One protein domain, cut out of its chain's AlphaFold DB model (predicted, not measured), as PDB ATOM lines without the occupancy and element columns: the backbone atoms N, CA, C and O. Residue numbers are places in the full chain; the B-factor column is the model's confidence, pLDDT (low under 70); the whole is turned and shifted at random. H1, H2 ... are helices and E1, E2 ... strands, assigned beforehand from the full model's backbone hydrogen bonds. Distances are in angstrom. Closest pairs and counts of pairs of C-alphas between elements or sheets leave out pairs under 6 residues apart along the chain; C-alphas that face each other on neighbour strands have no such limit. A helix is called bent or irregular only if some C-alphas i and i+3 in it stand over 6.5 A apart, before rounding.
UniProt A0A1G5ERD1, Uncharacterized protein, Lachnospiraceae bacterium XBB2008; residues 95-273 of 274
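What this domain is: This is residues 95 to 273 of the 274 residues of an uncharacterized protein of Lachnospiraceae bacterium XBB2008 (UniProt A0A1G5ERD1). Two groups of helices stand next to each other: in one, the long H7 and the kinked H2 run side by side, H8 packs steeply on residues 237 to 244 of H7 and meets H2 with its residues 269 to 270 alone, and H1 folds back along the first part of H2; in the other, H5 is in the middle, with H3 and H4 packed on it and H6 at its end. A long stretch, residues 204 to 227, leads from the second group back to the first, and short E1 pairs with residues 95 to 96. The printed part has 179 residues, with eight named helices and one named strand in the order H1 H2 E1 H3 H4 H5 H6 H7 H8, mostly helix. It is compact, with a radius of gyration of the C-alphas of 17.4 A and spans of 52 by 41 by 24 A.

Where its parts are: Find C-alpha 101 at (51.578, 51.454, -24.291), where H1, residues 101 to 110, begins. Next come H2, residues 113 to 129, 24.6 A long, and E1, residues 136 to 139. Read on through H3, residues 150 to 158, H4, residues 166 to 172, H5, residues 182 to 194, 17.5 A, and H6, residues 197 to 203. H7, residues 228 to 248, starts at C-alpha 228 at (60.561, 41.995, -27.018) and is 30.2 A long. H8, residues 256 to 271, 22.3 A, ends at C-alpha 271 at (49.747, 36.636, -42.566).

How they stand to each other: Look first at Ile 107 and Leu 116, the closest C-alphas of the helical hairpin H1 and H2, 7.2 A apart; the two only just touch, with 3 pairs within 8 A. H2 has a kink of 42 degrees near residue 120 and is irregular, with C-alphas 118 and 121 7.2 A apart; H5 is irregular only just, with C-alphas 184 and 187 6.9 A apart. H2 touches H7 at a shallow tilt of 12 degrees, the same way, closest at C-alphas 126 and 236, 5.1 A. Residues 237 to 244 of H7 touch H8 at a steep tilt of 53 degrees, closest at C-alphas 241 and 262, 6.4 A. Residues 121 to 128 of H2 touch residues 269 to 270 of H8, closest at C-alphas 125 and 270, 5.9 A. H5 touches H3, with C-alphas 157 and 187 closest at 4.8 A, and with residues 184 to 189 touches H4, with C-alphas 167 and 185 closest at 5.5 A. H5 and H6 touch only at the corner, and only just, with 3 pairs within 8 A. H3 and H7 are only just apart, closest at 8.3 A. Helix packing is mostly crossed, only just: of 6 pairs of helices that touch and have a tilt, those that touch only at the corner or at their ends left out, 2 are at a shallow tilt. E1 pairs with no named strand; its residues 136 to 137 pair antiparallel with residues 95 to 96. In H1, H3, H4, H6, H7 and H8 every O i to N i+4 pair is within hydrogen-bond range; in H2 it is 11 of 13, in H5 7 of 9.

The domain as a whole: The two farthest C-alphas are those of Lys 114 and Asp 172, 54.1 A apart. The printed part has no cut, and the link from H6 to H7 is long, with 24 residues. Mean pLDDT of the printed part is 92.7; look for values under 70 at residues 145 to 146.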
ATOM      1  N   ASP A  95      39.120  46.709 -17.776       91.75
ATOM      2  CA  ASP A  95      40.545  46.957 -17.893       91.75
ATOM      3  C   ASP A  95      41.160  46.056 -18.970       91.75
ATOM      4  O   ASP A  95      40.646  44.972 -19.269       91.75
ATOM      5  N   ILE A  96      42.271  46.506 -19.545       94.12
ATOM      6  CA  ILE A  96      43.071  45.708 -20.470       94.12
ATOM      7  C   ILE A  96      43.925  44.746 -19.663       94.12
ATOM      8  O   ILE A  96      44.603  45.155 -18.729       94.12
ATOM      9  N   LEU A  97      43.948  43.470 -20.027       94.50
ATOM     10  CA  LEU A  97      44.737  42.477 -19.313       94.50
ATOM     11  C   LEU A  97      46.240  42.741 -19.493       94.50
ATOM     12  O   LEU A  97      46.949  42.899 -18.499       94.50
ATOM     13  N   THR A  98      46.702  42.881 -20.741       94.94
ATOM     14  CA  THR A  98      48.085  43.258 -21.079       94.94
ATOM     15  C   THR A  98      48.120  44.534 -21.922       94.94
ATOM     16  O   THR A  98      47.692  44.524 -23.077       94.94
ATOM     17  N   SER A  99      48.669  45.623 -21.375       92.19
ATOM     18  CA  SER A  99      48.764  46.929 -22.044       92.19
ATOM     19  C   SER A  99      49.909  47.009 -23.056       92.19
ATOM     20  O   SER A  99      51.026  46.557 -22.806       92.19
ATOM     21  N   ILE A 100      49.665  47.663 -24.197       92.00
ATOM     22  CA  ILE A 100      50.678  47.854 -25.251       92.00
ATOM     23  C   ILE A 100      51.537  49.104 -25.039       92.00
ATOM     24  O   ILE A 100      52.624  49.226 -25.606       92.00
ATOM     25  N   ARG A 101      51.047  50.081 -24.264       90.62
ATOM     26  CA  ARG A 101      51.578  51.454 -24.291       90.62
ATOM     27  C   ARG A 101      53.051  51.509 -23.892       90.62
ATOM     28  O   ARG A 101      53.843  52.148 -24.582       90.62
ATOM     29  N   SER A 102      53.405  50.860 -22.785       89.56
ATOM     30  CA  SER A 102      54.785  50.834 -22.294       89.56
ATOM     31  C   SER A 102      55.708  50.034 -23.231       89.56
ATOM     32  O   SER A 102      56.658  50.639 -23.741       89.56
ATOM     33  N   PRO A 103      55.394  48.767 -23.587       91.69
ATOM     34  CA  PRO A 103      56.165  47.997 -24.567       91.69
ATOM     35  C   PRO A 103      56.423  48.739 -25.880       91.69
ATOM     36  O   PRO A 103      57.569  48.874 -26.306       91.69
ATOM     37  N   LYS A 104      55.376  49.310 -26.492       92.25
ATOM     38  CA  LYS A 104      55.485  50.073 -27.743       92.25
ATOM     39  C   LYS A 104      56.440  51.256 -27.602       92.25
ATOM     40  O   LYS A 104      57.291  51.456 -28.464       92.25
ATOM     41  N   ASN A 105      56.318  52.035 -26.529       92.06
ATOM     42  CA  ASN A 105      57.182  53.194 -26.306       92.06
ATOM     43  C   ASN A 105      58.646  52.793 -26.109       92.06
ATOM     44  O   ASN A 105      59.531  53.491 -26.599       92.06
ATOM     45  N   ILE A 106      58.906  51.690 -25.404       92.38
ATOM     46  CA  ILE A 106      60.266  51.182 -25.207       92.38
ATOM     47  C   ILE A 106      60.838  50.694 -26.539       92.38
ATOM     48  O   ILE A 106      61.941  51.103 -26.894       92.38
ATOM     49  N   ILE A 107      60.087  49.903 -27.312       93.50
ATOM     50  CA  ILE A 107      60.505  49.422 -28.641       93.50
ATOM     51  C   ILE A 107      60.888  50.603 -29.539       93.50
ATOM     52  O   ILE A 107      61.999  50.635 -30.060       93.50
ATOM     53  N   LEU A 108      60.021  51.614 -29.651       91.50
ATOM     54  CA  LEU A 108      60.257  52.774 -30.518       91.50
ATOM     55  C   LEU A 108      61.455  53.637 -30.094       91.50
ATOM     56  O   LEU A 108      62.037  54.308 -30.937       91.50
ATOM     57  N   LYS A 109      61.810  53.649 -28.804       93.44
ATOM     58  CA  LYS A 109      62.935  54.443 -28.282       93.44
ATOM     59  C   LYS A 109      64.266  53.698 -28.263       93.44
ATOM     60  O   LYS A 109      65.303  54.347 -28.274       93.44
ATOM     61  N   SER A 110      64.237  52.372 -28.143       93.44
ATOM     62  CA  SER A 110      65.433  51.563 -27.863       93.44
ATOM     63  C   SER A 110      65.869  50.656 -29.010       93.44
ATOM     64  O   SER A 110      66.938  50.065 -28.907       93.44
ATOM     65  N   CYS A 111      65.072  50.520 -30.075       93.25
ATOM     66  CA  CYS A 111      65.463  49.757 -31.260       93.25
ATOM     67  C   CYS A 111      66.154  50.659 -32.286       93.25
ATOM     68  O   CYS A 111      65.686  51.764 -32.565       93.25
ATOM     69  N   ASN A 112      67.219  50.156 -32.907       93.06
ATOM     70  CA  ASN A 112      67.739  50.737 -34.142       93.06
ATOM     71  C   ASN A 112      66.813  50.421 -35.341       93.06
ATOM     72  O   ASN A 112      65.842  49.670 -35.220       93.06
ATOM     73  N   GLY A 113      67.109  50.990 -36.516       92.31
ATOM     74  CA  GLY A 113      66.257  50.843 -37.705       92.31
ATOM     75  C   GLY A 113      66.024  49.391 -38.143       92.31
ATOM     76  O   GLY A 113      64.897  49.036 -38.484       92.31
ATOM     77  N   LYS A 114      67.055  48.540 -38.071       93.75
ATOM     78  CA  LYS A 114      66.957  47.120 -38.438       93.75
ATOM     79  C   LYS A 114      66.145  46.335 -37.407       93.75
ATOM     80  O   LYS A 114      65.209  45.636 -37.771       93.75
ATOM     81  N   GLU A 115      66.447  46.511 -36.121       94.12
ATOM     82  CA  GLU A 115      65.710  45.857 -35.029       94.12
ATOM     83  C   GLU A 115      64.219  46.212 -35.050       94.12
ATOM     84  O   GLU A 115      63.360  45.357 -34.829       94.12
ATOM     85  N   LEU A 116      63.895  47.478 -35.331       94.50
ATOM     86  CA  LEU A 116      62.512  47.923 -35.435       94.50
ATOM     87  C   LEU A 116      61.800  47.267 -36.624       94.50
ATOM     88  O   LEU A 116      60.640  46.876 -36.486       94.50
ATOM     89  N   GLN A 117      62.479  47.137 -37.767       94.69
ATOM     90  CA  GLN A 117      61.941  46.464 -38.950       94.69
ATOM     91  C   GLN A 117      61.662  44.980 -38.665       94.69
ATOM     92  O   GLN A 117      60.571  44.503 -38.979       94.69
ATOM     93  N   ASP A 118      62.573  44.296 -37.972       95.00
ATOM     94  CA  ASP A 118      62.421  42.889 -37.579       95.00
ATOM     95  C   ASP A 118      61.264  42.673 -36.579       95.00
ATOM     96  O   ASP A 118      60.591  41.639 -36.601       95.00
ATOM     97  N   LEU A 119      60.993  43.650 -35.704       96.06
ATOM     98  CA  LEU A 119      59.894  43.600 -34.730       96.06
ATOM     99  C   LEU A 119      58.543  44.066 -35.290       96.06
ATOM    100  O   LEU A 119      57.500  43.776 -34.694       96.06
ATOM    101  N   GLN A 120      58.534  44.789 -36.412       94.94
ATOM    102  CA  GLN A 120      57.337  45.449 -36.928       94.94
ATOM    103  C   GLN A 120      56.167  44.483 -37.205       94.94
ATOM    104  O   GLN A 120      55.049  44.817 -36.794       94.94
ATOM    105  N   PRO A 121      56.365  43.297 -37.822       96.44
ATOM    106  CA  PRO A 121      55.276  42.340 -38.039       96.44
ATOM    107  C   PRO A 121      54.618  41.893 -36.730       96.44
ATOM    108  O   PRO A 121      53.391  41.872 -36.619       96.44
ATOM    109  N   TYR A 122      55.418  41.616 -35.699       97.06
ATOM    110  CA  TYR A 122      54.932  41.169 -34.389       97.06
ATOM    111  C   TYR A 122      54.184  42.282 -33.652       97.06
ATOM    112  O   TYR A 122      53.124  42.041 -33.079       97.06
ATOM    113  N   LEU A 123      54.688  43.520 -33.711       96.12
ATOM    114  CA  LEU A 123      54.015  44.668 -33.103       96.12
ATOM    115  C   LEU A 123      52.666  44.960 -33.782       96.12
ATOM    116  O   LEU A 123      51.685  45.251 -33.093       96.12
ATOM    117  N   LYS A 124      52.599  44.866 -35.118       96.12
ATOM    118  CA  LYS A 124      51.345  45.011 -35.879       96.12
ATOM    119  C   LYS A 124      50.348  43.905 -35.526       96.12
ATOM    120  O   LYS A 124      49.201  44.213 -35.219       96.12
ATOM    121  N   THR A 125      50.814  42.657 -35.473       97.50
ATOM    122  CA  THR A 125      50.020  41.479 -35.078       97.50
ATOM    123  C   THR A 125      49.439  41.645 -33.670       97.50
ATOM    124  O   THR A 125      48.229  41.528 -33.487       97.50
ATOM    125  N   PHE A 126      50.260  42.021 -32.684       97.38
ATOM    126  CA  PHE A 126      49.785  42.273 -31.323       97.38
ATOM    127  C   PHE A 126      48.771  43.427 -31.277       97.38
ATOM    128  O   PHE A 126      47.718  43.312 -30.656       97.38
ATOM    129  N   THR A 127      49.046  44.529 -31.986       95.88
ATOM    130  CA  THR A 127      48.128  45.682 -32.060       95.88
ATOM    131  C   THR A 127      46.781  45.303 -32.683       95.88
ATOM    132  O   THR A 127      45.751  45.837 -32.278       95.88
ATOM    133  N   TYR A 128      46.773  44.380 -33.646       96.88
ATOM    134  CA  TYR A 128      45.558  43.915 -34.309       96.88
ATOM    135  C   TYR A 128      44.609  43.177 -33.358       96.88
ATOM    136  O   TYR A 128      43.397  43.390 -33.410       96.88
ATOM    137  N   VAL A 129      45.156  42.354 -32.456       97.69
ATOM    138  CA  VAL A 129      44.370  41.602 -31.462       97.69
ATOM    139  C   VAL A 129      44.174  42.357 -30.146       97.69
ATOM    140  O   VAL A 129      43.395  41.932 -29.301       97.69
ATOM    141  N   TYR A 130      44.851  43.493 -29.963       96.75
ATOM    142  CA  TYR A 130      44.916  44.224 -28.695       96.75
ATOM    143  C   TYR A 130      43.545  44.537 -28.079       96.75
ATOM    144  O   TYR A 130      43.385  44.428 -26.865       96.75
ATOM    145  N   TYR A 131      42.552  44.880 -28.904       95.94
ATOM    146  CA  TYR A 131      41.178  45.152 -28.469       95.94
ATOM    147  C   TYR A 131      40.224  43.993 -28.772       95.94
ATOM    148  O   TYR A 131      39.088  44.205 -29.179       95.94
ATOM    149  N   TRP A 132      40.665  42.748 -28.640       97.19
ATOM    150  CA  TRP A 132      39.758  41.600 -28.680       97.19
ATOM    151  C   TRP A 132      39.218  41.292 -27.285       97.19
ATOM    152  O   TRP A 132      39.844  41.633 -26.280       97.19
ATOM    153  N   CYS A 133      38.065  40.625 -27.200       96.12
ATOM    154  CA  CYS A 133      37.434  40.292 -25.919       96.12
ATOM    155  C   CYS A 133      38.356  39.490 -24.983       96.12
ATOM    156  O   CYS A 133      38.240  39.617 -23.765       96.12
ATOM    157  N   GLY A 134      39.308  38.724 -25.531       96.25
ATOM    158  CA  GLY A 134      40.315  37.999 -24.761       96.25
ATOM    159  C   GLY A 134      41.337  38.883 -24.048       96.25
ATOM    160  O   GLY A 134      41.931  38.422 -23.080       96.25
ATOM    161  N   ASN A 135      41.502  40.150 -24.435       96.38
ATOM    162  CA  ASN A 135      42.345  41.103 -23.705       96.38
ATOM    163  C   ASN A 135      41.545  42.014 -22.759       96.38
ATOM    164  O   ASN A 135      42.131  42.845 -22.076       96.38
ATOM    165  N   MET A 136      40.218  41.884 -22.713       93.38
ATOM    166  CA  MET A 136      39.355  42.673 -21.833       93.38
ATOM    167  C   MET A 136      39.082  41.898 -20.541       93.38
ATOM    168  O   MET A 136      38.793  40.700 -20.591       93.38
ATOM    169  N   MET A 137      39.124  42.567 -19.389       91.88
ATOM    170  CA  MET A 137      38.800  41.971 -18.090       91.88
ATOM    171  C   MET A 137      37.884  42.895 -17.275       91.88
ATOM    172  O   MET A 137      38.241  44.052 -17.052       91.88
ATOM    173  N   PRO A 138      36.729  42.405 -16.796       92.19
ATOM    174  CA  PRO A 138      35.896  43.163 -15.874       92.19
ATOM    175  C   PRO A 138      36.565  43.227 -14.500       92.19
ATOM    176  O   PRO A 138      37.030  42.216 -13.972       92.19
ATOM    177  N   VAL A 139      36.615  44.416 -13.909       92.12
ATOM    178  CA  VAL A 139      37.289  44.672 -12.632       92.12
ATOM    179  C   VAL A 139      36.518  45.672 -11.783       92.12
ATOM    180  O   VAL A 139      35.802  46.538 -12.283       92.12
ATOM    181  N   ILE A 140      36.692  45.584 -10.464       90.62
ATOM    182  CA  ILE A 140      36.080  46.533  -9.526       90.62
ATOM    183  C   ILE A 140      36.727  47.930  -9.617       90.62
ATOM    184  O   ILE A 140      36.092  48.938  -9.321       90.62
ATOM    185  N   CYS A 141      37.974  48.012 -10.087       88.75
ATOM    186  CA  CYS A 141      38.675  49.254 -10.407       88.75
ATOM    187  C   CYS A 141      39.828  48.996 -11.388       88.75
ATOM    188  O   CYS A 141      40.425  47.920 -11.357       88.75
ATOM    189  N   ASN A 142      40.182  50.000 -12.194       86.00
ATOM    190  CA  ASN A 142      41.305  49.910 -13.132       86.00
ATOM    191  C   ASN A 142      42.622  49.616 -12.406       86.00
ATOM    192  O   ASN A 142      42.862  50.095 -11.290       86.00
ATOM    193  N   TRP A 143      43.504  48.873 -13.068       87.44
ATOM    194  CA  TRP A 143      44.823  48.572 -12.544       87.44
ATOM    195  C   TRP A 143      45.687  49.825 -12.394       87.44
ATOM    196  O   TRP A 143      45.799  50.659 -13.292       87.44
ATOM    197  N   ARG A 144      46.356  49.945 -11.243       79.31
ATOM    198  CA  ARG A 144      47.288  51.040 -10.955       79.31
ATOM    199  C   ARG A 144      48.583  50.475 -10.377       79.31
ATOM    200  O   ARG A 144      48.700  50.264  -9.170       79.31
ATOM    201  N   GLY A 145      49.564  50.221 -11.239       68.69
ATOM    202  CA  GLY A 145      50.841  49.610 -10.864       68.69
ATOM    203  C   GLY A 145      51.945  49.843 -11.895       68.69
ATOM    204  O   GLY A 145      51.682  50.322 -12.993       68.69
ATOM    205  N   LYS A 146      53.194  49.518 -11.529       64.06
ATOM    206  CA  LYS A 146      54.367  49.667 -12.415       64.06
ATOM    207  C   LYS A 146      54.395  48.651 -13.568       64.06
ATOM    208  O   LYS A 146      55.041  48.922 -14.572       64.06
ATOM    209  N   SER A 147      53.680  47.534 -13.429       74.31
ATOM    210  CA  SER A 147      53.597  46.464 -14.424       74.31
ATOM    211  C   SER A 147      52.130  46.215 -14.761       74.31
ATOM    212  O   SER A 147      51.368  45.725 -13.924       74.31
ATOM    213  N   ASP A 148      51.733  46.622 -15.962       84.69
ATOM    214  CA  ASP A 148      50.368  46.535 -16.497       84.69
ATOM    215  C   ASP A 148      50.272  45.381 -17.511       84.69
ATOM    216  O   ASP A 148      49.875  45.537 -18.666       84.69
ATOM    217  N   GLU A 149      50.766  44.223 -17.075       91.62
ATOM    218  CA  GLU A 149      50.919  43.009 -17.874       91.62
ATOM    219  C   GLU A 149      50.025  41.906 -17.318       91.62
ATOM    220  O   GLU A 149      49.959  41.721 -16.098       91.62
ATOM    221  N   GLY A 150      49.384  41.141 -18.201       94.19
ATOM    222  CA  GLY A 150      48.349  40.181 -17.831       94.19
ATOM    223  C   GLY A 150      48.806  39.199 -16.767       94.19
ATOM    224  O   GLY A 150      48.166  39.091 -15.722       94.19
ATOM    225  N   ILE A 151      49.965  38.562 -16.959       95.44
ATOM    226  CA  ILE A 151      50.478  37.598 -15.980       95.44
ATOM    227  C   ILE A 151      50.761  38.240 -14.615       95.44
ATOM    228  O   ILE A 151      50.467  37.643 -13.582       95.44
ATOM    229  N   HIS A 152      51.226  39.490 -14.577       93.88
ATOM    230  CA  HIS A 152      51.431  40.211 -13.321       93.88
ATOM    231  C   HIS A 152      50.104  40.505 -12.599       93.88
ATOM    232  O   HIS A 152      50.025  40.412 -11.365       93.88
ATOM    233  N   LYS A 153      49.039  40.810 -13.357       94.56
ATOM    234  CA  LYS A 153      47.682  40.955 -12.811       94.56
ATOM    235  C   LYS A 153      47.181  39.636 -12.226       94.56
ATOM    236  O   LYS A 153      46.724  39.626 -11.082       94.56
ATOM    237  N   ILE A 154      47.348  38.527 -12.952       95.81
ATOM    238  CA  ILE A 154      46.965  37.183 -12.492       95.81
ATOM    239  C   ILE A 154      47.727  36.790 -11.224       95.81
ATOM    240  O   ILE A 154      47.103  36.426 -10.229       95.81
ATOM    241  N   MET A 155      49.052  36.962 -11.199       95.25
ATOM    242  CA  MET A 155      49.872  36.706 -10.009       95.25
ATOM    243  C   MET A 155      49.408  37.515  -8.801       95.25
ATOM    244  O   MET A 155      49.456  37.030  -7.678       95.25
ATOM    245  N   THR A 156      48.954  38.751  -9.005       94.06
ATOM    246  CA  THR A 156      48.427  39.567  -7.909       94.06
ATOM    247  C   THR A 156      47.073  39.078  -7.429       94.06
ATOM    248  O   THR A 156      46.883  39.013  -6.223       94.06
ATOM    249  N   LEU A 157      46.155  38.726  -8.333       94.50
ATOM    250  CA  LEU A 157      44.838  38.182  -7.985       94.50
ATOM    251  C   LEU A 157      44.942  36.855  -7.217       94.50
ATOM    252  O   LEU A 157      44.128  36.616  -6.321       94.50
ATOM    253  N   TYR A 158      45.957  36.044  -7.538       95.31
ATOM    254  CA  TYR A 158      46.257  34.760  -6.899       95.31
ATOM    255  C   TYR A 158      46.780  34.882  -5.460       95.31
ATOM    256  O   TYR A 158      46.619  33.951  -4.679       95.31
ATOM    257  N   LYS A 159      47.382  36.020  -5.080       92.88
ATOM    258  CA  LYS A 159      47.938  36.209  -3.728       92.88
ATOM    259  C   LYS A 159      46.900  35.972  -2.633       92.88
ATOM    260  O   LYS A 159      45.701  36.203  -2.820       92.88
ATOM    261  N   ASP A 160      47.401  35.594  -1.461       86.56
ATOM    262  CA  ASP A 160      46.598  35.507  -0.251       86.56
ATOM    263  C   ASP A 160      45.934  36.842   0.085       86.56
ATOM    264  O   ASP A 160      46.441  37.930  -0.221       86.56
ATOM    265  N   ILE A 161      44.779  36.749   0.744       84.81
ATOM    266  CA  ILE A 161      44.132  37.928   1.303       84.81
ATOM    267  C   ILE A 161      45.035  38.481   2.397       84.81
ATOM    268  O   ILE A 161      45.358  37.797   3.365       84.81
ATOM    269  N   ILE A 162      45.361  39.760   2.278       78.31
ATOM    270  CA  ILE A 162      45.842  40.541   3.410       78.31
ATOM    271  C   ILE A 162      44.603  40.929   4.209       78.31
ATOM    272  O   ILE A 162      43.741  41.606   3.646       78.31
ATOM    273  N   ASP A 163      44.502  40.515   5.472       76.56
ATOM    274  CA  ASP A 163      43.397  40.929   6.340       76.56
ATOM    275  C   ASP A 163      43.365  42.461   6.434       76.56
ATOM    276  O   ASP A 163      44.283  43.104   6.946       76.56
ATOM    277  N   ASN A 164      42.371  43.053   5.776       84.00
ATOM    278  CA  ASN A 164      42.190  44.488   5.656       84.00
ATOM    279  C   ASN A 164      40.741  44.807   5.275       84.00
ATOM    280  O   ASN A 164      40.018  43.973   4.725       84.00
ATOM    281  N   ASP A 165      40.338  46.051   5.510       89.75
ATOM    282  CA  ASP A 165      38.986  46.528   5.243       89.75
ATOM    283  C   ASP A 165      38.844  47.296   3.920       89.75
ATOM    284  O   ASP A 165      37.764  47.803   3.639       89.75
ATOM    285  N   TYR A 166      39.871  47.355   3.060       91.00
ATOM    286  CA  TYR A 166      39.842  48.202   1.859       91.00
ATOM    287  C   TYR A 166      38.717  47.828   0.892       91.00
ATOM    288  O   TYR A 166      38.078  48.714   0.334       91.00
ATOM    289  N   TYR A 167      38.440  46.533   0.696       89.56
ATOM    290  CA  TYR A 167      37.311  46.122  -0.147       89.56
ATOM    291  C   TYR A 167      35.981  46.611   0.432       89.56
ATOM    292  O   TYR A 167      35.183  47.199  -0.290       89.56
ATOM    293  N   LYS A 168      35.775  46.434   1.741       89.56
ATOM    294  CA  LYS A 168      34.569  46.902   2.427       89.56
ATOM    295  C   LYS A 168      34.448  48.426   2.340       89.56
ATOM    296  O   LYS A 168      33.456  48.911   1.823       89.56
ATOM    297  N   LYS A 169      35.499  49.159   2.707       90.12
ATOM    298  CA  LYS A 169      35.579  50.622   2.599       90.12
ATOM    299  C   LYS A 169      35.306  51.140   1.192       90.12
ATOM    300  O   LYS A 169      34.761  52.225   1.039       90.12
ATOM    301  N   MET A 170      35.697  50.397   0.158       88.62
ATOM    302  CA  MET A 170      35.407  50.769  -1.224       88.62
ATOM    303  C   MET A 170      33.930  50.564  -1.576       88.62
ATOM    304  O   MET A 170      33.356  51.408  -2.255       88.62
ATOM    305  N   ILE A 171      33.320  49.461  -1.133       87.50
ATOM    306  CA  ILE A 171      31.883  49.212  -1.321       87.50
ATOM    307  C   ILE A 171      31.038  50.201  -0.501       87.50
ATOM    308  O   ILE A 171      30.003  50.656  -0.981       87.50
ATOM    309  N   ASP A 172      31.509  50.575   0.690       86.94
ATOM    310  CA  ASP A 172      30.852  51.515   1.607       86.94
ATOM    311  C   ASP A 172      31.100  52.989   1.222       86.94
ATOM    312  O   ASP A 172      30.358  53.876   1.636       86.94
ATOM    313  N   GLY A 173      32.104  53.260   0.383       80.06
ATOM    314  CA  GLY A 173      32.393  54.594  -0.160       80.06
ATOM    315  C   GLY A 173      33.294  55.482   0.646       80.06
ATOM    316  O   GLY A 173      33.407  56.674   0.371       80.06
ATOM    317  N   GLU A 174      33.987  54.900   1.605       86.12
ATOM    318  CA  GLU A 174      35.010  55.589   2.370       86.12
ATOM    319  C   GLU A 174      36.258  55.859   1.521       86.12
ATOM    320  O   GLU A 174      36.999  56.808   1.774       86.12
ATOM    321  N   ILE A 175      36.513  55.024   0.505       88.00
ATOM    322  CA  ILE A 175      37.695  55.132  -0.356       88.00
ATOM    323  C   ILE A 175      37.378  54.836  -1.821       88.00
ATOM    324  O   ILE A 175      36.458  54.095  -2.156       88.00
ATOM    325  N   THR A 176      38.230  55.343  -2.710       86.06
ATOM    326  CA  THR A 176      38.197  54.983  -4.131       86.06
ATOM    327  C   THR A 176      39.192  53.855  -4.413       86.06
ATOM    328  O   THR A 176      40.271  53.808  -3.827       86.06
ATOM    329  N   GLY A 177      38.901  52.984  -5.385       81.19
ATOM    330  CA  GLY A 177      39.872  51.973  -5.832       81.19
ATOM    331  C   GLY A 177      41.183  52.577  -6.361       81.19
ATOM    332  O   GLY A 177      42.222  51.925  -6.341       81.19
ATOM    333  N   GLN A 178      41.176  53.855  -6.763       79.75
ATOM    334  CA  GLN A 178      42.372  54.553  -7.234       79.75
ATOM    335  C   GLN A 178      43.381  54.847  -6.117       79.75
ATOM    336  O   GLN A 178      44.568  55.001  -6.413       79.75
ATOM    337  N   THR A 179      42.957  54.947  -4.854       82.81
ATOM    338  CA  THR A 179      43.847  55.270  -3.724       82.81
ATOM    339  C   THR A 179      44.442  54.030  -3.054       82.81
ATOM    340  O   THR A 179      45.279  54.157  -2.160       82.81
ATOM    341  N   VAL A 180      44.067  52.829  -3.505       86.62
ATOM    342  CA  VAL A 180      44.480  51.556  -2.906       86.62
ATOM    343  C   VAL A 180      45.393  50.790  -3.857       86.62
ATOM    344  O   VAL A 180      45.164  50.722  -5.062       86.62
ATOM    345  N   LYS A 181      46.449  50.176  -3.315       88.50
ATOM    346  CA  LYS A 181      47.309  49.282  -4.101       88.50
ATOM    347  C   LYS A 181      46.502  48.055  -4.559       88.50
ATOM    348  O   LYS A 181      45.855  47.447  -3.702       88.50
ATOM    349  N   PRO A 182      46.620  47.604  -5.823       89.69
ATOM    350  CA  PRO A 182      45.898  46.430  -6.325       89.69
ATOM    351  C   PRO A 182      46.024  45.188  -5.430       89.69
ATOM    352  O   PRO A 182      45.034  44.514  -5.164       89.69
ATOM    353  N   THR A 183      47.212  44.948  -4.862       89.75
ATOM    354  CA  THR A 183      47.500  43.817  -3.956       89.75
ATOM    355  C   THR A 183      46.688  43.814  -2.662       89.75
ATOM    356  O   THR A 183      46.620  42.786  -2.004       89.75
ATOM    357  N   LYS A 184      46.120  44.952  -2.255       89.44
ATOM    358  CA  LYS A 184      45.309  45.059  -1.035       89.44
ATOM    359  C   LYS A 184      43.809  44.919  -1.302       89.44
ATOM    360  O   LYS A 184      43.062  44.655  -0.368       89.44
ATOM    361  N   LEU A 185      43.382  45.111  -2.550       90.94
ATOM    362  CA  LEU A 185      41.972  45.205  -2.927       90.94
ATOM    363  C   LEU A 185      41.518  44.019  -3.781       90.94
ATOM    364  O   LEU A 185      40.520  43.373  -3.466       90.94
ATOM    365  N   LEU A 186      42.252  43.717  -4.852       91.81
ATOM    366  CA  LEU A 186      41.829  42.748  -5.861       91.81
ATOM    367  C   LEU A 186      41.791  41.294  -5.359       91.81
ATOM    368  O   LEU A 186      40.825  40.611  -5.698       91.81
ATOM    369  N   PRO A 187      42.735  40.805  -4.524       93.25
ATOM    370  CA  PRO A 187      42.631  39.459  -3.950       93.25
ATOM    371  C   PRO A 187      41.374  39.281  -3.095       93.25
ATOM    372  O   PRO A 187      40.668  38.279  -3.217       93.25
ATOM    373  N   THR A 188      41.057  40.285  -2.271       92.06
ATOM    374  CA  THR A 188      39.861  40.292  -1.421       92.06
ATOM    375  C   THR A 188      38.592  40.342  -2.263       92.06
ATOM    376  O   THR A 188      37.685  39.547  -2.025       92.06
ATOM    377  N   TRP A 189      38.536  41.216  -3.275       91.19
ATOM    378  CA  TRP A 189      37.423  41.271  -4.228       91.19
ATOM    379  C   TRP A 189      37.195  39.913  -4.900       91.19
ATOM    380  O   TRP A 189      36.084  39.388  -4.851       91.19
ATOM    381  N   ARG A 190      38.248  39.303  -5.453       93.25
ATOM    382  CA  ARG A 190      38.183  37.985  -6.097       93.25
ATOM    383  C   ARG A 190      37.663  36.917  -5.135       93.25
ATOM    384  O   ARG A 190      36.671  36.259  -5.431       93.25
ATOM    385  N   LYS A 191      38.255  36.771  -3.948       91.38
ATOM    386  CA  LYS A 191      37.816  35.741  -2.992       91.38
ATOM    387  C   LYS A 191      36.385  35.967  -2.492       91.38
ATOM    388  O   LYS A 191      35.661  35.001  -2.319       91.38
ATOM    389  N   LYS A 192      35.931  37.213  -2.320       89.19
ATOM    390  CA  LYS A 192      34.541  37.503  -1.913       89.19
ATOM    391  C   LYS A 192      33.493  37.150  -2.972       89.19
ATOM    392  O   LYS A 192      32.338  36.969  -2.603       89.19
ATOM    393  N   ASN A 193      33.870  37.096  -4.249       87.44
ATOM    394  CA  ASN A 193      32.935  36.862  -5.352       87.44
ATOM    395  C   ASN A 193      32.990  35.423  -5.900       87.44
ATOM    396  O   ASN A 193      31.962  34.940  -6.360       87.44
ATOM    397  N   TRP A 194      34.133  34.729  -5.804       90.94
ATOM    398  CA  TRP A 194      34.295  33.353  -6.314       90.94
ATOM    399  C   TRP A 194      34.595  32.296  -5.249       90.94
ATOM    400  O   TRP A 194      34.452  31.111  -5.535       90.94
ATOM    401  N   ASN A 195      34.965  32.706  -4.029       85.12
ATOM    402  CA  ASN A 195      35.496  31.876  -2.938       85.12
ATOM    403  C   ASN A 195      36.799  31.139  -3.299       85.12
ATOM    404  O   ASN A 195      37.843  31.445  -2.717       85.12
ATOM    405  N   GLU A 196      36.743  30.266  -4.302       92.12
ATOM    406  CA  GLU A 196      37.836  29.428  -4.794       92.12
ATOM    407  C   GLU A 196      38.525  30.041  -6.020       92.12
ATOM    408  O   GLU A 196      37.931  30.776  -6.818       92.12
ATOM    409  N   TRP A 197      39.820  29.764  -6.157       94.88
ATOM    410  CA  TRP A 197      40.640  30.315  -7.233       94.88
ATOM    411  C   TRP A 197      40.316  29.676  -8.588       94.88
ATOM    412  O   TRP A 197      40.214  30.368  -9.597       94.88
ATOM    413  N   GLU A 198      40.079  28.375  -8.596       95.12
ATOM    414  CA  GLU A 198      39.739  27.558  -9.755       95.12
ATOM    415  C   GLU A 198      38.423  28.029 -10.384       95.12
ATOM    416  O   GLU A 198      38.321  28.175 -11.605       95.12
ATOM    417  N   THR A 199      37.436  28.369  -9.548       94.88
ATOM    418  CA  THR A 199      36.171  28.971  -9.988       94.88
ATOM    419  C   THR A 199      36.414  30.336 -10.629       94.88
ATOM    420  O   THR A 199      35.881  30.619 -11.697       94.88
ATOM    421  N   PHE A 200      37.268  31.181 -10.037       95.25
ATOM    422  CA  PHE A 200      37.623  32.463 -10.653       95.25
ATOM    423  C   PHE A 200      38.294  32.276 -12.021       95.25
ATOM    424  O   PHE A 200      37.950  32.982 -12.968       95.25
ATOM    425  N   VAL A 201      39.229  31.330 -12.135       95.94
ATOM    426  CA  VAL A 201      39.951  31.044 -13.381       95.94
ATOM    427  C   VAL A 201      39.003  30.557 -14.475       95.94
ATOM    428  O   VAL A 201      38.999  31.124 -15.570       95.94
ATOM    429  N   SER A 202      38.197  29.539 -14.179       95.00
ATOM    430  CA  SER A 202      37.267  28.926 -15.135       95.00
ATOM    431  C   SER A 202      36.181  29.912 -15.573       95.00
ATOM    432  O   SER A 202      35.999  30.145 -16.769       95.00
ATOM    433  N   GLU A 203      35.525  30.596 -14.631       94.31
ATOM    434  CA  GLU A 203      34.444  31.537 -14.940       94.31
ATOM    435  C   GLU A 203      34.916  32.835 -15.617       94.31
ATOM    436  O   GLU A 203      34.080  33.587 -16.125       94.31
ATOM    437  N   ASN A 204      36.226  33.110 -15.653       94.81
ATOM    438  CA  ASN A 204      36.815  34.249 -16.372       94.81
ATOM    439  C   ASN A 204      37.680  33.847 -17.581       94.81
ATOM    440  O   ASN A 204      38.325  34.718 -18.183       94.81
ATOM    441  N   PHE A 205      37.684  32.561 -17.955       96.50
ATOM    442  CA  PHE A 205      38.477  32.008 -19.059       96.50
ATOM    443  C   PHE A 205      39.973  32.347 -18.948       96.50
ATOM    444  O   PHE A 205      40.583  32.857 -19.886       96.50
ATOM    445  N   LEU A 206      40.565  32.124 -17.775       96.00
ATOM    446  CA  LEU A 206      41.963  32.468 -17.478       96.00
ATOM    447  C   LEU A 206      42.908  31.262 -17.500       96.00
ATOM    448  O   LEU A 206      44.055  31.388 -17.074       96.00
ATOM    449  N   PHE A 207      42.454  30.114 -18.005       95.88
ATOM    450  CA  PHE A 207      43.223  28.870 -17.993       95.88
ATOM    451  C   PHE A 207      44.605  29.014 -18.657       95.88
ATOM    452  O   PHE A 207      45.584  28.471 -18.167       95.88
ATOM    453  N   ASP A 208      44.733  29.839 -19.704       95.75
ATOM    454  CA  ASP A 208      46.019  30.049 -20.392       95.75
ATOM    455  C   ASP A 208      47.077  30.772 -19.534       95.75
ATOM    456  O   ASP A 208      48.262  30.759 -19.877       95.75
ATOM    457  N   TYR A 209      46.672  31.385 -18.416       97.25
ATOM    458  CA  TYR A 209      47.553  32.065 -17.462       97.25
ATOM    459  C   TYR A 209      47.953  31.196 -16.264       97.25
ATOM    460  O   TYR A 209      48.748  31.652 -15.436       97.25
ATOM    461  N   VAL A 210      47.422  29.978 -16.150       97.06
ATOM    462  CA  VAL A 210      47.718  29.057 -15.048       97.06
ATOM    463  C   VAL A 210      48.256  27.719 -15.550       97.06
ATOM    464  O   VAL A 210      48.122  27.377 -16.721       97.06
ATOM    465  N   ASP A 211      48.951  26.995 -14.679       95.75
ATOM    466  CA  ASP A 211      49.386  25.626 -14.931       95.75
ATOM    467  C   ASP A 211      48.279  24.611 -14.587       95.75
ATOM    468  O   ASP A 211      47.190  24.970 -14.137       95.75
ATOM    469  N   LYS A 212      48.564  23.316 -14.765       91.81
ATOM    470  CA  LYS A 212      47.622  22.221 -14.459       91.81
ATOM    471  C   LYS A 212      47.240  22.119 -12.977       91.81
ATOM    472  O   LYS A 212      46.269  21.454 -12.643       91.81
ATOM    473  N   SER A 213      48.005  22.755 -12.091       94.31
ATOM    474  CA  SER A 213      47.696  22.892 -10.663       94.31
ATOM    475  C   SER A 213      47.010  24.222 -10.335       94.31
ATOM    476  O   SER A 213      46.962  24.620  -9.174       94.31
ATOM    477  N   TYR A 214      46.513  24.923 -11.360       94.88
ATOM    478  CA  TYR A 214      45.917  26.250 -11.289       94.88
ATOM    479  C   TYR A 214      46.858  27.338 -10.749       94.88
ATOM    480  O   TYR A 214      46.413  28.440 -10.452       94.88
ATOM    481  N   LYS A 215      48.175  27.130 -10.672       96.88
ATOM    482  CA  LYS A 215      49.091  28.196 -10.235       96.88
ATOM    483  C   LYS A 215      49.409  29.140 -11.391       96.88
ATOM    484  O   LYS A 215      49.543  28.669 -12.517       96.88
ATOM    485  N   PRO A 216      49.572  30.456 -11.157       97.50
ATOM    486  CA  PRO A 216      49.999  31.380 -12.201       97.50
ATOM    487  C   PRO A 216      51.284  30.908 -12.880       97.50
ATOM    488  O   PRO A 216      52.274  30.604 -12.212       97.50
ATOM    489  N   ARG A 217      51.269  30.882 -14.210       97.06
ATOM    490  CA  ARG A 217      52.397  30.439 -15.028       97.06
ATOM    491  C   ARG A 217      53.614  31.337 -14.854       97.06
ATOM    492  O   ARG A 217      53.530  32.556 -14.982       97.06
ATOM    493  N   THR A 218      54.767  30.726 -14.609       94.88
ATOM    494  CA  THR A 218      56.050  31.434 -14.481       94.88
ATOM    495  C   THR A 218      56.817  31.522 -15.796       94.88
ATOM    496  O   THR A 218      57.792  32.259 -15.876       94.88
ATOM    497  N   ASP A 219      56.394  30.773 -16.815       95.12
ATOM    498  CA  ASP A 219      57.009  30.748 -18.142       95.12
ATOM    499  C   ASP A 219      56.497  31.863 -19.070       95.12
ATOM    500  O   ASP A 219      57.076  32.096 -20.127       95.12
ATOM    501  N   ILE A 220      55.438  32.588 -18.687       96.06
ATOM    502  CA  ILE A 220      54.975  33.769 -19.427       96.06
ATOM    503  C   ILE A 220      55.895  34.952 -19.072       96.06
ATOM    504  O   ILE A 220      55.883  35.398 -17.921       96.06
ATOM    505  N   PRO A 221      56.675  35.492 -20.028       92.75
ATOM    506  CA  PRO A 221      57.656  36.523 -19.729       92.75
ATOM    507  C   PRO A 221      56.997  37.866 -19.400       92.75
ATOM    508  O   PRO A 221      56.023  38.270 -20.038       92.75
ATOM    509  N   LEU A 222      57.596  38.597 -18.456       93.25
ATOM    510  CA  LEU A 222      57.376  40.037 -18.315       93.25
ATOM    511  C   LEU A 222      58.175  40.788 -19.381       93.25
ATOM    512  O   LEU A 222      59.239  40.332 -19.797       93.25
ATOM    513  N   PHE A 223      57.686  41.942 -19.819       93.38
ATOM    514  CA  PHE A 223      58.326  42.710 -20.878       93.38
ATOM    515  C   PHE A 223      59.692  43.251 -20.435       93.38
ATOM    516  O   PHE A 223      59.793  44.012 -19.470       93.38
ATOM    517  N   CYS A 224      60.733  42.943 -21.204       91.88
ATOM    518  CA  CYS A 224      62.042  43.580 -21.115       91.88
ATOM    519  C   CYS A 224      62.646  43.799 -22.514       91.88
ATOM    520  O   CYS A 224      62.058  43.456 -23.542       91.88
ATOM    521  N   ILE A 225      63.807  44.454 -22.574       90.75
ATOM    522  CA  ILE A 225      64.457  44.809 -23.845       90.75
ATOM    523  C   ILE A 225      64.923  43.557 -24.599       90.75
ATOM    524  O   ILE A 225      64.849  43.501 -25.825       90.75
ATOM    525  N   GLU A 226      65.343  42.542 -23.860       92.94
ATOM    526  CA  GLU A 226      65.967  41.328 -24.366       92.94
ATOM    527  C   GLU A 226      64.935  40.349 -24.951       92.94
ATOM    528  O   GLU A 226      65.266  39.570 -25.839       92.94
ATOM    529  N   ASN A 227      63.669  40.418 -24.513       94.38
ATOM    530  CA  ASN A 227      62.622  39.459 -24.885       94.38
ATOM    531  C   ASN A 227      61.472  40.054 -25.721       94.38
ATOM    532  O   ASN A 227      60.438  39.411 -25.880       94.38
ATOM    533  N   ARG A 228      61.630  41.259 -26.297       94.81
ATOM    534  CA  ARG A 228      60.561  41.995 -27.018       94.81
ATOM    535  C   ARG A 228      59.760  41.124 -27.996       94.81
ATOM    536  O   ARG A 228      58.534  41.181 -28.014       94.81
ATOM    537  N   LYS A 229      60.452  40.331 -28.824       95.94
ATOM    538  CA  LYS A 229      59.829  39.455 -29.830       95.94
ATOM    539  C   LYS A 229      59.024  38.335 -29.175       95.94
ATOM    540  O   LYS A 229      57.868  38.132 -29.530       95.94
ATOM    541  N   GLU A 230      59.636  37.629 -28.231       97.06
ATOM    542  CA  GLU A 230      58.997  36.540 -27.493       97.06
ATOM    543  C   GLU A 230      57.770  37.047 -26.735       97.06
ATOM    544  O   GLU A 230      56.691  36.477 -26.860       97.06
ATOM    545  N   TRP A 231      57.892  38.182 -26.047       96.75
ATOM    546  CA  TRP A 231      56.787  38.804 -25.331       96.75
ATOM    547  C   TRP A 231      55.606  39.139 -26.253       96.75
ATOM    548  O   TRP A 231      54.459  38.843 -25.906       96.75
ATOM    549  N   LEU A 232      55.871  39.713 -27.438       97.12
ATOM    550  CA  LEU A 232      54.837  40.026 -28.433       97.12
ATOM    551  C   LEU A 232      54.145  38.758 -28.940       97.12
ATOM    552  O   LEU A 232      52.917  38.731 -29.020       97.12
ATOM    553  N   ILE A 233      54.905  37.705 -29.253       97.12
ATOM    554  CA  ILE A 233      54.357  36.421 -29.713       97.12
ATOM    555  C   ILE A 233      53.495  35.789 -28.616       97.12
ATOM    556  O   ILE A 233      52.335  35.456 -28.866       97.12
ATOM    557  N   THR A 234      54.026  35.675 -27.398       97.50
ATOM    558  CA  THR A 234      53.343  35.029 -26.273       97.50
ATOM    559  C   THR A 234      52.062  35.763 -25.906       97.50
ATOM    560  O   THR A 234      51.009  35.136 -25.819       97.50
ATOM    561  N   ASN A 235      52.090  37.091 -25.761       97.19
ATOM    562  CA  ASN A 235      50.881  37.828 -25.394       97.19
ATOM    563  C   ASN A 235      49.860  37.900 -26.545       97.19
ATOM    564  O   ASN A 235      48.662  37.884 -26.276       97.19
ATOM    565  N   THR A 236      50.292  37.892 -27.815       98.00
ATOM    566  CA  THR A 236      49.364  37.729 -28.955       98.00
ATOM    567  C   THR A 236      48.643  36.383 -28.864       98.00
ATOM    568  O   THR A 236      47.417  36.330 -28.966       98.00
ATOM    569  N   LYS A 237      49.398  35.303 -28.612       97.94
ATOM    570  CA  LYS A 237      48.851  33.954 -28.446       97.94
ATOM    571  C   LYS A 237      47.847  33.897 -27.292       97.94
ATOM    572  O   LYS A 237      46.740  33.416 -27.502       97.94
ATOM    573  N   LEU A 238      48.187  34.444 -26.122       98.00
ATOM    574  CA  LEU A 238      47.293  34.473 -24.953       98.00
ATOM    575  C   LEU A 238      45.965  35.185 -25.254       98.00
ATOM    576  O   LEU A 238      44.903  34.680 -24.897       98.00
ATOM    577  N   ILE A 239      46.002  36.322 -25.957       98.25
ATOM    578  CA  ILE A 239      44.783  37.052 -26.336       98.25
ATOM    579  C   ILE A 239      43.921  36.223 -27.296       98.25
ATOM    580  O   ILE A 239      42.699  36.174 -27.131       98.25
ATOM    581  N   ILE A 240      44.532  35.568 -28.288       98.44
ATOM    582  CA  ILE A 240      43.815  34.726 -29.256       98.44
ATOM    583  C   ILE A 240      43.193  33.511 -28.564       98.44
ATOM    584  O   ILE A 240      41.991  33.292 -28.716       98.44
ATOM    585  N   GLN A 241      43.969  32.777 -27.761       97.81
ATOM    586  CA  GLN A 241      43.491  31.612 -27.010       97.81
ATOM    587  C   GLN A 241      42.321  31.987 -26.100       97.81
ATOM    588  O   GLN A 241      41.251  31.388 -26.176       97.81
ATOM    589  N   ARG A 242      42.461  33.060 -25.320       97.56
ATOM    590  CA  ARG A 242      41.392  33.518 -24.434       97.56
ATOM    591  C   ARG A 242      40.154  33.997 -25.194       97.56
ATOM    592  O   ARG A 242      39.033  33.713 -24.780       97.56
ATOM    593  N   SER A 243      40.326  34.682 -26.326       97.81
ATOM    594  CA  SER A 243      39.201  35.086 -27.187       97.81
ATOM    595  C   SER A 243      38.457  33.869 -27.747       97.81
ATOM    596  O   SER A 243      37.225  33.869 -27.785       97.81
ATOM    597  N   TYR A 244      39.196  32.821 -28.124       97.81
ATOM    598  CA  TYR A 244      38.651  31.535 -28.550       97.81
ATOM    599  C   TYR A 244      37.826  30.876 -27.448       97.81
ATOM    600  O   TYR A 244      36.645  30.597 -27.651       97.81
ATOM    601  N   ARG A 245      38.387  30.760 -26.241       96.94
ATOM    602  CA  ARG A 245      37.683  30.236 -25.062       96.94
ATOM    603  C   ARG A 245      36.380  30.964 -24.775       96.94
ATOM    604  O   ARG A 245      35.372  30.318 -24.519       96.94
ATOM    605  N   ILE A 246      36.388  32.295 -24.842       96.19
ATOM    606  CA  ILE A 246      35.196  33.113 -24.595       96.19
ATOM    607  C   ILE A 246      34.120  32.859 -25.660       96.19
ATOM    608  O   ILE A 246      32.944  32.740 -25.320       96.19
ATOM    609  N   LYS A 247      34.494  32.795 -26.947       95.69
ATOM    610  CA  LYS A 247      33.536  32.553 -28.039       95.69
ATOM    611  C   LYS A 247      32.943  31.145 -27.956       95.69
ATOM    612  O   LYS A 247      31.724  31.006 -28.010       95.69
ATOM    613  N   GLU A 248      33.796  30.137 -27.802       95.12
ATOM    614  CA  GLU A 248      33.411  28.720 -27.808       95.12
ATOM    615  C   GLU A 248      32.968  28.209 -26.425       95.12
ATOM    616  O   GLU A 248      32.595  27.050 -26.276       95.12
ATOM    617  N   LYS A 249      32.987  29.078 -25.403       94.75
ATOM    618  CA  LYS A 249      32.638  28.783 -24.003       94.75
ATOM    619  C   LYS A 249      33.439  27.611 -23.417       94.75
ATOM    620  O   LYS A 249      32.869  26.732 -22.776       94.75
ATOM    621  N   LYS A 250      34.765  27.626 -23.605       94.44
ATOM    622  CA  LYS A 250      35.707  26.582 -23.148       94.44
ATOM    623  C   LYS A 250      36.547  27.036 -21.939       94.44
ATOM    624  O   LYS A 250      37.591  27.669 -22.136       94.44
ATOM    625  N   PRO A 251      36.109  26.764 -20.693       90.88
ATOM    626  CA  PRO A 251      36.797  27.229 -19.485       90.88
ATOM    627  C   PRO A 251      38.076  26.448 -19.135       90.88
ATOM    628  O   PRO A 251      38.938  27.024 -18.474       90.88
ATOM    629  N   ASP A 252      38.221  25.207 -19.615       88.06
ATOM    630  CA  ASP A 252      39.238  24.238 -19.161       88.06
ATOM    631  C   ASP A 252      40.188  23.792 -20.291       88.06
ATOM    632  O   ASP A 252      40.353  24.512 -21.269       88.06
ATOM    633  N   GLU A 253      40.861  22.641 -20.191       90.88
ATOM    634  CA  GLU A 253      41.810  22.175 -21.217       90.88
ATOM    635  C   GLU A 253      41.216  22.183 -22.643       90.88
ATOM    636  O   GLU A 253      40.046  21.869 -22.868       90.88
ATOM    637  N   LEU A 254      42.039  22.596 -23.610       93.62
ATOM    638  CA  LEU A 254      41.681  22.641 -25.027       93.62
ATOM    639  C   LEU A 254      41.973  21.285 -25.672       93.62
ATOM    640  O   LEU A 254      42.949  20.625 -25.324       93.62
ATOM    641  N   THR A 255      41.123  20.881 -26.610       95.38
ATOM    642  CA  THR A 255      41.319  19.662 -27.409       95.38
ATOM    643  C   THR A 255      42.315  19.895 -28.548       95.38
ATOM    644  O   THR A 255      42.630  21.035 -28.879       95.38
ATOM    645  N   GLU A 256      42.771  18.831 -29.208       95.31
ATOM    646  CA  GLU A 256      43.628  18.955 -30.401       95.31
ATOM    647  C   GLU A 256      42.953  19.781 -31.514       95.31
ATOM    648  O   GLU A 256      43.582  20.650 -32.111       95.31
ATOM    649  N   GLU A 257      41.646  19.595 -31.729       95.12
ATOM    650  CA  GLU A 257      40.859  20.374 -32.699       95.12
ATOM    651  C   GLU A 257      40.827  21.874 -32.350       95.12
ATOM    652  O   GLU A 257      40.913  22.742 -33.224       95.12
ATOM    653  N   ASP A 258      40.760  22.201 -31.056       96.00
ATOM    654  CA  ASP A 258      40.839  23.587 -30.589       96.00
ATOM    655  C   ASP A 258      42.200  24.206 -30.894       96.00
ATOM    656  O   ASP A 258      42.287  25.354 -31.337       96.00
ATOM    657  N   GLU A 259      43.271  23.448 -30.655       95.88
ATOM    658  CA  GLU A 259      44.632  23.886 -30.940       95.88
ATOM    659  C   GLU A 259      44.849  24.118 -32.439       95.88
ATOM    660  O   GLU A 259      45.470  25.117 -32.815       95.88
ATOM    661  N   GLU A 260      44.284  23.266 -33.300       96.38
ATOM    662  CA  GLU A 260      44.285  23.456 -34.754       96.38
ATOM    663  C   GLU A 260      43.549  24.739 -35.162       96.38
ATOM    664  O   GLU A 260      44.087  25.542 -35.933       96.38
ATOM    665  N   CYS A 261      42.365  24.996 -34.594       97.00
ATOM    666  CA  CYS A 261      41.611  26.227 -34.844       97.00
ATOM    667  C   CYS A 261      42.390  27.473 -34.398       97.00
ATOM    668  O   CYS A 261      42.500  28.455 -35.135       97.00
ATOM    669  N   ILE A 262      42.968  27.442 -33.195       97.06
ATOM    670  CA  ILE A 262      43.778  28.538 -32.650       97.06
ATOM    671  C   ILE A 262      45.008  28.787 -33.520       97.06
ATOM    672  O   ILE A 262      45.341  29.944 -33.792       97.06
ATOM    673  N   LYS A 263      45.671  27.727 -33.991       96.62
ATOM    674  CA  LYS A 263      46.799  27.834 -34.918       96.62
ATOM    675  C   LYS A 263      46.369  28.479 -36.235       96.62
ATOM    676  O   LYS A 263      47.036  29.406 -36.684       96.62
ATOM    677  N   ALA A 264      45.226  28.081 -36.792       96.94
ATOM    678  CA  ALA A 264      44.679  28.692 -38.000       96.94
ATOM    679  C   ALA A 264      44.381  30.195 -37.813       96.94
ATOM    680  O   ALA A 264      44.720  31.001 -38.681       96.94
ATOM    681  N   ILE A 265      43.834  30.605 -36.658       98.00
ATOM    682  CA  ILE A 265      43.645  32.029 -36.319       98.00
ATOM    683  C   ILE A 265      44.994  32.752 -36.243       98.00
ATOM    684  O   ILE A 265      45.146  33.832 -36.815       98.00
ATOM    685  N   MET A 266      45.974  32.177 -35.539       96.44
ATOM    686  CA  MET A 266      47.314  32.759 -35.401       96.44
ATOM    687  C   MET A 266      47.987  32.949 -36.764       96.44
ATOM    688  O   MET A 266      48.555  34.015 -37.021       96.44
ATOM    689  N   ASP A 267      47.905  31.950 -37.642       96.06
ATOM    690  CA  ASP A 267      48.472  31.997 -38.990       96.06
ATOM    691  C   ASP A 267      47.774  33.055 -39.844       96.06
ATOM    692  O   ASP A 267      48.447  33.878 -40.473       96.06
ATOM    693  N   PHE A 268      46.439  33.112 -39.793       97.06
ATOM    694  CA  PHE A 268      45.662  34.142 -40.474       97.06
ATOM    695  C   PHE A 268      46.069  35.544 -40.017       97.06
ATOM    696  O   PHE A 268      46.451  36.365 -40.851       97.06
ATOM    697  N   VAL A 269      46.047  35.819 -38.707       96.31
ATOM    698  CA  VAL A 269      46.386  37.139 -38.153       96.31
ATOM    699  C   VAL A 269      47.821  37.527 -38.506       96.31
ATOM    700  O   VAL A 269      48.066  38.658 -38.922       96.31
ATOM    701  N   SER A 270      48.765  36.590 -38.401       94.62
ATOM    702  CA  SER A 270      50.170  36.843 -38.739       94.62
ATOM    703  C   SER A 270      50.354  37.149 -40.226       94.62
ATOM    704  O   SER A 270      51.136  38.031 -40.573       94.62
ATOM    705  N   SER A 271      49.638  36.447 -41.112       95.44
ATOM    706  CA  SER A 271      49.747  36.636 -42.566       95.44
ATOM    707  C   SER A 271      49.348  38.037 -43.035       95.44
ATOM    708  O   SER A 271      49.825  38.482 -44.072       95.44
ATOM    709  N   GLN A 272      48.547  38.769 -42.251       94.38
ATOM    710  CA  GLN A 272      48.142  40.141 -42.577       94.38
ATOM    711  C   GLN A 272      49.303  41.149 -42.519       94.38
ATOM    712  O   GLN A 272      49.168  42.273 -43.002       94.38
ATOM    713  N   PHE A 273      50.423  40.783 -41.885       93.38
ATOM    714  CA  PHE A 273      51.522  41.702 -41.573       93.38
ATOM    715  C   PHE A 273      52.914  41.147 -41.900       93.38
ATOM    716  O   PHE A 273      53.902  41.743 -41.458       93.38
TER     717      PHE A 273